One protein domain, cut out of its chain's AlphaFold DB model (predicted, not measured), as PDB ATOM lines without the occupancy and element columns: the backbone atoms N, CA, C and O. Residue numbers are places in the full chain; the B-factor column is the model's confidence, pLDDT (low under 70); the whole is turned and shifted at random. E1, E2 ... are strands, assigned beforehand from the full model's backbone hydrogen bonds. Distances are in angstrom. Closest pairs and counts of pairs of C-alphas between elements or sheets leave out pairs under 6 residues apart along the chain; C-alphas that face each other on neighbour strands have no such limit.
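This is residues 50 to 130 of the 221 residues of an uncharacterized protein of Polyangium fumosum (UniProt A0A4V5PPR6). A long, bent hairpin, E4 and E5, runs along most of an elongated domain, and a small three-stranded sheet, E1, E2, E3 in that order and mixed, packs on its middle. The printed part has 81 residues, no named helix and five named strands, E1 to E5 along the chain; it is all strand, with under half of the residues in named elements. It is only just compact, close to loose: radius of gyration of the C-alphas 14.1 A, spans 45 by 23 by 17 A.

Find C-alpha 50 at (141.485, 124.149, 106.077), where E1, residues 50 to 52, begins. Next come E2, residues 70 to 74, and E3, residues 77 to 80. E4, residues 89 to 100, runs 32.3 A; E5, residues 105 to 118, bends by 97 degrees at residue 111 and ends at (128.810, 120.929, 120.619).

Look for N and O within hydrogen-bond range: N 51 and O 71, 2.8 A, in parallel E1 and E2; N 72 and O 79, 2.8 A, in hairpin E2 and E3; N 95 and O 112, 2.8 A, in antiparallel E4 and E5. The closest C-alphas of E2 and E5, Gly 74 and Val 112, are 5.1 A apart.

The printed part has no cut. The link E1 to E2 is long; pLDDT is under 70 at residues 59 to 67 and 130.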
ATOM      1  N   THR A  50     142.285 125.117 106.830       86.38
ATOM      2  CA  THR A  50     141.485 124.149 106.077       86.38
ATOM      3  C   THR A  50     142.100 122.761 106.197       86.38
ATOM      4  O   THR A  50     143.266 122.581 105.847       86.38
ATOM      5  N   HIS A  51     141.309 121.793 106.651       85.38
ATOM      6  CA  HIS A  51     141.646 120.371 106.670       85.38
ATOM      7  C   HIS A  51     140.972 119.659 105.503       85.38
ATOM      8  O   HIS A  51     139.848 119.991 105.130       85.38
ATOM      9  N   GLU A  52     141.646 118.675 104.916       89.81
ATOM     10  CA  GLU A  52     141.119 117.926 103.774       89.81
ATOM     11  C   GLU A  52     140.867 116.457 104.138       89.81
ATOM     12  O   GLU A  52     141.764 115.748 104.598       89.81
ATOM     13  N   CYS A  53     139.644 115.989 103.888       88.69
ATOM     14  CA  CYS A  53     139.217 114.607 104.062       88.69
ATOM     15  C   CYS A  53     139.652 113.770 102.860       88.69
ATOM     16  O   CYS A  53     138.901 113.578 101.901       88.69
ATOM     17  N   TRP A  54     140.882 113.266 102.904       87.44
ATOM     18  CA  TRP A  54     141.406 112.377 101.873       87.44
ATOM     19  C   TRP A  54     140.961 110.936 102.118       87.44
ATOM     20  O   TRP A  54     141.320 110.326 103.123       87.44
ATOM     21  N   GLN A  55     140.189 110.378 101.184       85.94
ATOM     22  CA  GLN A  55     139.707 109.002 101.277       85.94
ATOM     23  C   GLN A  55     140.870 107.996 101.344       85.94
ATOM     24  O   GLN A  55     141.816 108.075 100.561       85.94
ATOM     25  N   GLY A  56     140.766 107.017 102.247       78.12
ATOM     26  CA  GLY A  56     141.726 105.910 102.357       78.12
ATOM     27  C   GLY A  56     143.040 106.260 103.061       78.12
ATOM     28  O   GLY A  56     143.958 105.442 103.075       78.12
ATOM     29  N   VAL A  57     143.138 107.454 103.647       82.44
ATOM     30  CA  VAL A  57     144.283 107.875 104.459       82.44
ATOM     31  C   VAL A  57     144.012 107.555 105.934       82.44
ATOM     32  O   VAL A  57     142.907 107.776 106.430       82.44
ATOM     33  N   THR A  58     145.022 107.023 106.628       71.06
ATOM     34  CA  THR A  58     144.977 106.636 108.055       71.06
ATOM     35  C   THR A  58     145.440 107.750 109.000       71.06
ATOM     36  O   THR A  58     145.400 107.601 110.220       71.06
ATOM     37  N   THR A  59     145.919 108.880 108.467       57.03
ATOM     38  CA  THR A  59     146.496 109.965 109.271       57.03
ATOM     39  C   THR A  59     145.430 110.931 109.775       57.03
ATOM     40  O   THR A  59     144.839 111.706 109.028       57.03
ATOM     41  N   TYR A  60     145.234 110.871 111.090       57.69
ATOM     42  CA  TYR A  60     144.388 111.736 111.897       57.69
ATOM     43  C   TYR A  60     145.129 113.047 112.198       57.69
ATOM     44  O   TYR A  60     146.201 113.037 112.804       57.69
ATOM     45  N   GLY A  61     144.579 114.174 111.752       52.19
ATOM     46  CA  GLY A  61     145.156 115.501 111.981       52.19
ATOM     47  C   GLY A  61     144.130 116.631 111.998       52.19
ATOM     48  O   GLY A  61     144.519 117.791 111.902       52.19
ATOM     49  N   ILE A  62     142.841 116.303 112.110       58.28
ATOM     50  CA  ILE A  62     141.801 117.314 112.291       58.28
ATOM     51  C   ILE A  62     141.831 117.662 113.766       58.28
ATOM     52  O   ILE A  62     141.622 116.812 114.635       58.28
ATOM     53  N   SER A  63     142.210 118.894 114.050       55.81
ATOM     54  CA  SER A  63     142.210 119.407 115.406       55.81
ATOM     55  C   SER A  63     140.756 119.706 115.758       55.81
ATOM     56  O   SER A  63     140.271 120.774 115.423       55.81
ATOM     57  N   THR A  64     140.073 118.799 116.463       64.81
ATOM     58  CA  THR A  64     138.687 118.954 116.965       64.81
ATOM     59  C   THR A  64     138.589 120.003 118.079       64.81
ATOM     60  O   THR A  64     138.055 119.762 119.159       64.81
ATOM     61  N   ASN A  65     139.248 121.141 117.904       67.88
ATOM     62  CA  ASN A  65     139.349 122.183 118.898       67.88
ATOM     63  C   ASN A  65     138.142 123.104 118.708       67.88
ATOM     64  O   ASN A  65     138.182 123.927 117.797       67.88
ATOM     65  N   PRO A  66     137.104 123.037 119.565       66.56
ATOM     66  CA  PRO A  66     135.872 123.817 119.395       66.56
ATOM     67  C   PRO A  66     136.078 125.330 119.593       66.56
ATOM     68  O   PRO A  66     135.136 126.117 119.651       66.56
ATOM     69  N   TYR A  67     137.326 125.753 119.770       65.94
ATOM     70  CA  TYR A  67     137.717 127.112 120.086       65.94
ATOM     71  C   TYR A  67     138.530 127.781 118.975       65.94
ATOM     72  O   TYR A  67     139.052 128.878 119.179       65.94
ATOM     73  N   VAL A  68     138.713 127.111 117.840       72.19
ATOM     74  CA  VAL A  68     139.347 127.675 116.649       72.19
ATOM     75  C   VAL A  68     138.394 127.437 115.492       72.19
ATOM     76  O   VAL A  68     137.947 126.315 115.311       72.19
ATOM     77  N   VAL A  69     138.099 128.481 114.715       80.94
ATOM     78  CA  VAL A  69     137.312 128.312 113.490       80.94
ATOM     79  C   VAL A  69     138.149 127.521 112.500       80.94
ATOM     80  O   VAL A  69     139.222 127.977 112.079       80.94
ATOM     81  N   GLU A  70     137.652 126.358 112.107       86.31
ATOM     82  CA  GLU A  70     138.265 125.531 111.080       86.31
ATOM     83  C   GLU A  70     137.341 125.388 109.869       86.31
ATOM     84  O   GLU A  70     136.127 125.582 109.931       86.31
ATOM     85  N   ALA A  71     137.956 125.101 108.725       90.31
ATOM     86  CA  ALA A  71     137.255 124.686 107.526       90.31
ATOM     87  C   ALA A  71     137.622 123.234 107.233       90.31
ATOM     88  O   ALA A  71     138.793 122.864 107.285       90.31
ATOM     89  N   VAL A  72     136.646 122.417 106.871       91.56
ATOM     90  CA  VAL A  72     136.865 121.024 106.490       91.56
ATOM     91  C   VAL A  72     136.336 120.802 105.088       91.56
ATOM     92  O   VAL A  72     135.197 121.129 104.754       91.56
ATOM     93  N   LYS A  73     137.195 120.260 104.232       92.62
ATOM     94  CA  LYS A  73     136.907 119.997 102.831       92.62
ATOM     95  C   LYS A  73     136.914 118.502 102.577       92.62
ATOM     96  O   LYS A  73     137.937 117.847 102.739       92.62
ATOM     97  N   GLY A  74     135.793 117.979 102.105       93.12
ATOM     98  CA  GLY A  74     135.661 116.601 101.654       93.12
ATOM     99  C   GLY A  74     135.022 116.518 100.276       93.12
ATOM    100  O   GLY A  74     134.854 117.504  99.558       93.12
ATOM    101  N   THR A  75     134.654 115.305  99.901       94.75
ATOM    102  CA  THR A  75     134.010 114.979  98.623       94.75
ATOM    103  C   THR A  75     132.612 115.587  98.492       94.75
ATOM    104  O   THR A  75     132.163 115.850  97.379       94.75
ATOM    105  N   ASN A  76     131.944 115.861  99.616       95.19
ATOM    106  CA  ASN A  76     130.622 116.484  99.692       95.19
ATOM    107  C   ASN A  76     130.655 118.018  99.808       95.19
ATOM    108  O   ASN A  76     129.593 118.630  99.891       95.19
ATOM    109  N   GLY A  77     131.834 118.650  99.785       94.56
ATOM    110  CA  GLY A  77     131.962 120.107  99.780       94.56
ATOM    111  C   GLY A  77     133.024 120.640 100.734       94.56
ATOM    112  O   GLY A  77     133.901 119.918 101.201       94.56
ATOM    113  N   THR A  78     132.967 121.944 100.991       94.31
ATOM    114  CA  THR A  78     133.786 122.624 102.001       94.31
ATOM    115  C   THR A  78     132.857 123.278 103.002       94.31
ATOM    116  O   THR A  78     131.951 124.013 102.612       94.31
ATOM    117  N   PHE A  79     133.098 122.993 104.271       94.00
ATOM    118  CA  PHE A  79     132.274 123.406 105.393       94.00
ATOM    119  C   PHE A  79     133.145 124.188 106.366       94.00
ATOM    120  O   PHE A  79     134.336 123.907 106.481       94.00
ATOM    121  N   VAL A  80     132.577 125.196 107.015       92.69
ATOM    122  CA  VAL A  80     133.278 126.039 107.988       92.69
ATOM    123  C   VAL A  80     132.491 125.984 109.277       92.69
ATOM    124  O   VAL A  80     131.268 126.137 109.237       92.69
ATOM    125  N   ASP A  81     133.187 125.764 110.386       91.62
ATOM    126  CA  ASP A  81     132.580 125.741 111.713       91.62
ATOM    127  C   ASP A  81     131.750 127.013 111.935       91.62
ATOM    128  O   ASP A  81     132.164 128.129 111.599       91.62
ATOM    129  N   HIS A  82     130.540 126.852 112.465       92.94
ATOM    130  CA  HIS A  82     129.609 127.960 112.663       92.94
ATOM    131  C   HIS A  82     128.769 127.759 113.922       92.94
ATOM    132  O   HIS A  82     128.752 126.688 114.519       92.94
ATOM    133  N   CYS A  83     128.080 128.815 114.342       93.31
ATOM    134  CA  CYS A  83     127.151 128.743 115.462       93.31
ATOM    135  C   CYS A  83     125.727 128.555 114.949       93.31
ATOM    136  O   CYS A  83     125.324 129.259 114.019       93.31
ATOM    137  N   ASP A  84     124.973 127.645 115.562       94.12
ATOM    138  CA  ASP A  84     123.542 127.512 115.294       94.12
ATOM    139  C   ASP A  84     122.723 128.612 116.003       94.12
ATOM    140  O   ASP A  84     123.243 129.415 116.786       94.12
ATOM    141  N   GLU A  85     121.414 128.660 115.738       91.38
ATOM    142  CA  GLU A  85     120.499 129.638 116.352       91.38
ATOM    143  C   GLU A  85     120.346 129.466 117.874       91.38
ATOM    144  O   GLU A  85     119.924 130.395 118.562       91.38
ATOM    145  N   SER A  86     120.681 128.286 118.403       88.12
ATOM    146  CA  SER A  86     120.642 127.981 119.838       88.12
ATOM    147  C   SER A  86     121.949 128.353 120.549       88.12
ATOM    148  O   SER A  86     122.037 128.249 121.772       88.12
ATOM    149  N   GLY A  87     122.958 128.815 119.803       85.44
ATOM    150  CA  GLY A  87     124.279 129.138 120.323       85.44
ATOM    151  C   GLY A  87     125.124 127.902 120.637       85.44
ATOM    152  O   GLY A  87     126.030 127.991 121.468       85.44
ATOM    153  N   HIS A  88     124.849 126.767 119.990       88.56
ATOM    154  CA  HIS A  88     125.759 125.628 119.920       88.56
ATOM    155  C   HIS A  88     126.763 125.820 118.783       88.56
ATOM    156  O   HIS A  88     126.496 126.520 117.804       88.56
ATOM    157  N   LEU A  89     127.918 125.174 118.903       91.00
ATOM    158  CA  LEU A  89     128.898 125.096 117.830       91.00
ATOM    159  C   LEU A  89     128.570 123.902 116.943       91.00
ATOM    160  O   LEU A  89     128.575 122.764 117.406       91.00
ATOM    161  N   VAL A  90     128.345 124.162 115.663       93.69
ATOM    162  CA  VAL A  90     128.321 123.143 114.619       93.69
ATOM    163  C   VAL A  90     129.731 123.048 114.054       93.69
ATOM    164  O   VAL A  90     130.177 123.932 113.317       93.69
ATOM    165  N   GLN A  91     130.433 121.990 114.445       91.81
ATOM    166  CA  GLN A  91     131.776 121.681 113.977       91.81
ATOM    167  C   GLN A  91     131.719 120.611 112.890       91.81
ATOM    168  O   GLN A  91     130.908 119.683 112.943       91.81
ATOM    169  N   TYR A  92     132.596 120.730 111.904       92.06
ATOM    170  CA  TYR A  92     132.703 119.767 110.821       92.06
ATOM    171  C   TYR A  92     133.930 118.880 110.988       92.06
ATOM    172  O   TYR A  92     135.030 119.358 111.235       92.06
ATOM    173  N   ASN A  93     133.746 117.575 110.801       91.25
ATOM    174  CA  ASN A  93     134.787 116.562 110.944       91.25
ATOM    175  C   ASN A  93     134.809 115.644 109.717       91.25
ATOM    176  O   ASN A  93     133.808 115.491 109.019       91.25
ATOM    177  N   CYS A  94     135.945 115.004 109.434       91.75
ATOM    178  CA  CYS A  94     135.969 113.959 108.412       91.75
ATOM    179  C   CYS A  94     135.354 112.679 108.973       91.75
ATOM    180  O   CYS A  94     135.787 112.167 110.006       91.75
ATOM    181  N   GLU A  95     134.387 112.130 108.249       91.94
ATOM    182  CA  GLU A  95     133.838 110.819 108.543       91.94
ATOM    183  C   GLU A  95     134.938 109.762 108.407       91.94
ATOM    184  O   GLU A  95     135.719 109.743 107.445       91.94
ATOM    185  N   SER A  96     134.985 108.864 109.387       90.31
ATOM    186  CA  SER A  96     135.874 107.713 109.375       90.31
ATOM    187  C   SER A  96     135.083 106.421 109.515       90.31
ATOM    188  O   SER A  96     134.046 106.366 110.173       90.31
ATOM    189  N   THR A  97     135.585 105.365 108.886       91.31
ATOM    190  CA  THR A  97     135.097 103.999 109.068       91.31
ATOM    191  C   THR A  97     136.232 103.127 109.572       91.31
ATOM    192  O   THR A  97     137.390 103.331 109.216       91.31
ATOM    193  N   MET A  98     135.904 102.122 110.377       91.00
ATOM    194  CA  MET A  98     136.882 101.138 110.830       91.00
ATOM    195  C   MET A  98     137.029 100.051 109.767       91.00
ATOM    196  O   MET A  98     136.043  99.420 109.382       91.00
ATOM    197  N   ILE A  99     138.256  99.814 109.309       87.50
ATOM    198  CA  ILE A  99     138.598  98.595 108.577       87.50
ATOM    199  C   ILE A  99     139.324  97.679 109.547       87.50
ATOM    200  O   ILE A  99     140.332  98.063 110.134       87.50
ATOM    201  N   CYS A 100     138.797  96.469 109.706       90.56
ATOM    202  CA  CYS A 100     139.392  95.441 110.542       90.56
ATOM    203  C   CYS A 100     140.022  94.361 109.671       90.56
ATOM    204  O   CYS A 100     139.352  93.770 108.821       90.56
ATOM    205  N   ASP A 101     141.293  94.076 109.922       88.19
ATOM    206  CA  ASP A 101     141.903  92.807 109.567       88.19
ATOM    207  C   ASP A 101     141.848  91.852 110.788       88.19
ATOM    208  O   ASP A 101     141.394  92.234 111.871       88.19
ATOM    209  N   PRO A 102     142.248  90.576 110.653       90.81
ATOM    210  CA  PRO A 102     142.215  89.619 111.762       90.81
ATOM    211  C   PRO A 102     143.104  89.963 112.977       90.81
ATOM    212  O   PRO A 102     143.032  89.260 113.984       90.81
ATOM    213  N   GLN A 103     143.975  90.967 112.883       89.69
ATOM    214  CA  GLN A 103     144.978  91.352 113.880       89.69
ATOM    215  C   GLN A 103     144.760  92.767 114.438       89.69
ATOM    216  O   GLN A 103     145.112  93.010 115.593       89.69
ATOM    217  N   ALA A 104     144.181  93.687 113.664       88.44
ATOM    218  CA  ALA A 104     143.981  95.081 114.043       88.44
ATOM    219  C   ALA A 104     142.786  95.725 113.321       88.44
ATOM    220  O   ALA A 104     142.399  95.326 112.224       88.44
ATOM    221  N   CYS A 105     142.223  96.770 113.933       90.12
ATOM    222  CA  CYS A 105     141.283  97.672 113.275       90.12
ATOM    223  C   CYS A 105     141.877  99.077 113.240       90.12
ATOM    224  O   CYS A 105     142.284  99.594 114.283       90.12
ATOM    225  N   GLU A 106     141.877  99.703 112.068       89.62
ATOM    226  CA  GLU A 106     142.344 101.075 111.885       89.62
ATOM    227  C   GLU A 106     141.222 101.945 111.301       89.62
ATOM    228  O   GLU A 106     140.469 101.484 110.431       89.62
ATOM    229  N   PRO A 107     141.077 103.197 111.767       87.44
ATOM    230  CA  PRO A 107     140.160 104.139 111.155       87.44
ATOM    231  C   PRO A 107     140.727 104.605 109.813       87.44
ATOM    232  O   PRO A 107     141.882 105.020 109.714       87.44
ATOM    233  N   ILE A 108     139.892 104.585 108.780       89.50
ATOM    234  CA  ILE A 108     140.180 105.220 107.497       89.50
ATOM    235  C   ILE A 108     139.166 106.326 107.239       89.50
ATOM    236  O   ILE A 108     137.979 106.176 107.535       89.50
ATOM    237  N   LEU A 109     139.612 107.435 106.661       91.06
ATOM    238  CA  LEU A 109     138.689 108.487 106.245       91.06
ATOM    239  C   LEU A 109     137.879 108.026 105.028       91.06
ATOM    240  O   LEU A 109     138.435 107.494 104.060       91.06
ATOM    241  N   THR A 110     136.567 108.262 105.053       92.38
ATOM    242  CA  THR A 110     135.674 107.976 103.913       92.38
ATOM    243  C   THR A 110     135.794 109.043 102.823       92.38
ATOM    244  O   THR A 110     135.442 108.803 101.670       92.38
ATOM    245  N   GLY A 111     136.330 110.214 103.183       91.56
ATOM    246  CA  GLY A 111     136.375 111.406 102.343       91.56
ATOM    247  C   GLY A 111     135.112 112.264 102.435       91.56
ATOM    248  O   GLY A 111     135.006 113.257 101.721       91.56
ATOM    249  N   VAL A 112     134.150 111.909 103.284       93.81
ATOM    250  CA  VAL A 112     132.932 112.689 103.537       93.81
ATOM    251  C   VAL A 112     133.141 113.576 104.763       93.81
ATOM    252  O   VAL A 112     133.806 113.175 105.714       93.81
ATOM    253  N   VAL A 113     132.590 114.788 104.742       93.19
ATOM    254  CA  VAL A 113     132.495 115.658 105.922       93.19
ATOM    255  C   VAL A 113     131.169 115.402 106.629       93.19
ATOM    256  O   VAL A 113     130.121 115.405 105.979       93.19
ATOM    257  N   VAL A 114     131.215 115.217 107.942       94.00
ATOM    258  CA  VAL A 114     130.057 115.087 108.832       94.00
ATOM    259  C   VAL A 114     130.017 116.250 109.811       94.00
ATOM    260  O   VAL A 114     131.049 116.838 110.130       94.00
ATOM    261  N   GLU A 115     128.815 116.593 110.261       93.94
ATOM    262  CA  GLU A 115     128.595 117.614 111.284       93.94
ATOM    263  C   GLU A 115     128.514 116.985 112.679       93.94
ATOM    264  O   GLU A 115     127.974 115.892 112.859       93.94
ATOM    265  N   GLU A 116     129.038 117.702 113.665       92.19
ATOM    266  CA  GLU A 116     128.941 117.394 115.086       92.19
ATOM    267  C   GLU A 116     128.531 118.666 115.834       92.19
ATOM    268  O   GLU A 116     129.057 119.751 115.579       92.19
ATOM    269  N   VAL A 117     127.559 118.546 116.740       91.50
ATOM    270  CA  VAL A 117     127.016 119.689 117.483       91.50
ATOM    271  C   VAL A 117     127.548 119.663 118.910       91.50
ATOM    272  O   VAL A 117     127.277 118.730 119.666       91.50
ATOM    273  N   PHE A 118     128.275 120.712 119.282       84.31
ATOM    274  CA  PHE A 118     128.810 120.929 120.619       84.31
ATOM    275  C   PHE A 118     127.977 121.963 121.370       84.31
ATOM    276  O   PHE A 118     127.820 123.105 120.933       84.31
ATOM    277  N   ASP A 119     127.482 121.580 122.544       84.00
ATOM    278  CA  ASP A 119     126.740 122.487 123.411       84.00
ATOM    279  C   ASP A 119     127.681 123.509 124.072       84.00
ATOM    280  O   ASP A 119     128.329 123.232 125.083       84.00
ATOM    281  N   CYS A 120     127.742 124.718 123.507       76.00
ATOM    282  CA  CYS A 120     128.471 125.843 124.095       76.00
ATOM    283  C   CYS A 120     127.660 126.588 125.172       76.00
ATOM    284  O   CYS A 120     128.037 127.697 125.548       76.00
ATOM    285  N   LYS A 121     126.524 126.049 125.638       79.00
ATOM    286  CA  LYS A 121     125.607 126.678 126.604       79.00
ATOM    287  C   LYS A 121     125.146 128.072 126.164       79.00
ATOM    288  O   LYS A 121     125.065 128.997 126.970       79.00
ATOM    289  N   GLY A 122     124.897 128.234 124.864       74.94
ATOM    290  CA  GLY A 122     124.506 129.507 124.252       74.94
ATOM    291  C   GLY A 122     125.657 130.494 124.016       74.94
ATOM    292  O   GLY A 122     125.413 131.601 123.542       74.94
ATOM    293  N   ALA A 123     126.902 130.121 124.327       76.88
ATOM    294  CA  ALA A 123     128.074 130.982 124.193       76.88
ATOM    295  C   ALA A 123     128.844 130.774 122.875       76.88
ATOM    296  O   ALA A 123     129.995 131.189 122.769       76.88
ATOM    297  N   CYS A 124     128.270 130.122 121.859       83.12
ATOM    298  CA  CYS A 124     128.928 130.070 120.556       83.12
ATOM    299  C   CYS A 124     128.924 131.455 119.901       83.12
ATOM    300  O   CYS A 124     127.877 132.092 119.762       83.12
ATOM    301  N   LYS A 125     130.091 131.904 119.434       83.38
ATOM    302  CA  LYS A 125     130.226 133.132 118.656       83.38
ATOM    303  C   LYS A 125     131.263 132.973 117.559       83.38
ATOM    304  O   LYS A 125     132.360 132.496 117.806       83.38
ATOM    305  N   ALA A 126     130.923 133.428 116.353       84.50
ATOM    306  CA  ALA A 126     131.817 133.408 115.193       84.50
ATOM    307  C   ALA A 126     132.419 132.019 114.888       84.50
ATOM    308  O   ALA A 126     133.583 131.933 114.522       84.50
ATOM    309  N   GLY A 127     131.637 130.943 115.048       81.88
ATOM    310  CA  GLY A 127     132.078 129.577 114.740       81.88
ATOM    311  C   GLY A 127     133.028 128.966 115.766       81.88
ATOM    312  O   GLY A 127     133.759 128.038 115.443       81.88
ATOM    313  N   VAL A 128     133.032 129.486 116.994       79.81
ATOM    314  CA  VAL A 128     133.727 128.885 118.135       79.81
ATOM    315  C   VAL A 128     132.840 128.931 119.368       79.81
ATOM    316  O   VAL A 128     132.100 129.897 119.563       79.81
ATOM    317  N   CYS A 129     132.950 127.936 120.247       76.94
ATOM    318  CA  CYS A 129     132.481 128.126 121.614       76.94
ATOM    319  C   CYS A 129     133.325 129.244 122.240       76.94
ATOM    320  O   CYS A 129     134.554 129.129 122.300       76.94
ATOM    321  N   GLU A 130     132.709 130.328 122.720       69.56
ATOM    322  CA  GLU A 130     133.441 131.254 123.577       69.56
ATOM    323  C   GLU A 130     133.957 130.452 124.770       69.56
ATOM    324  O   GLU A 130     133.231 129.685 125.408       69.56
TER     325      GLU A 130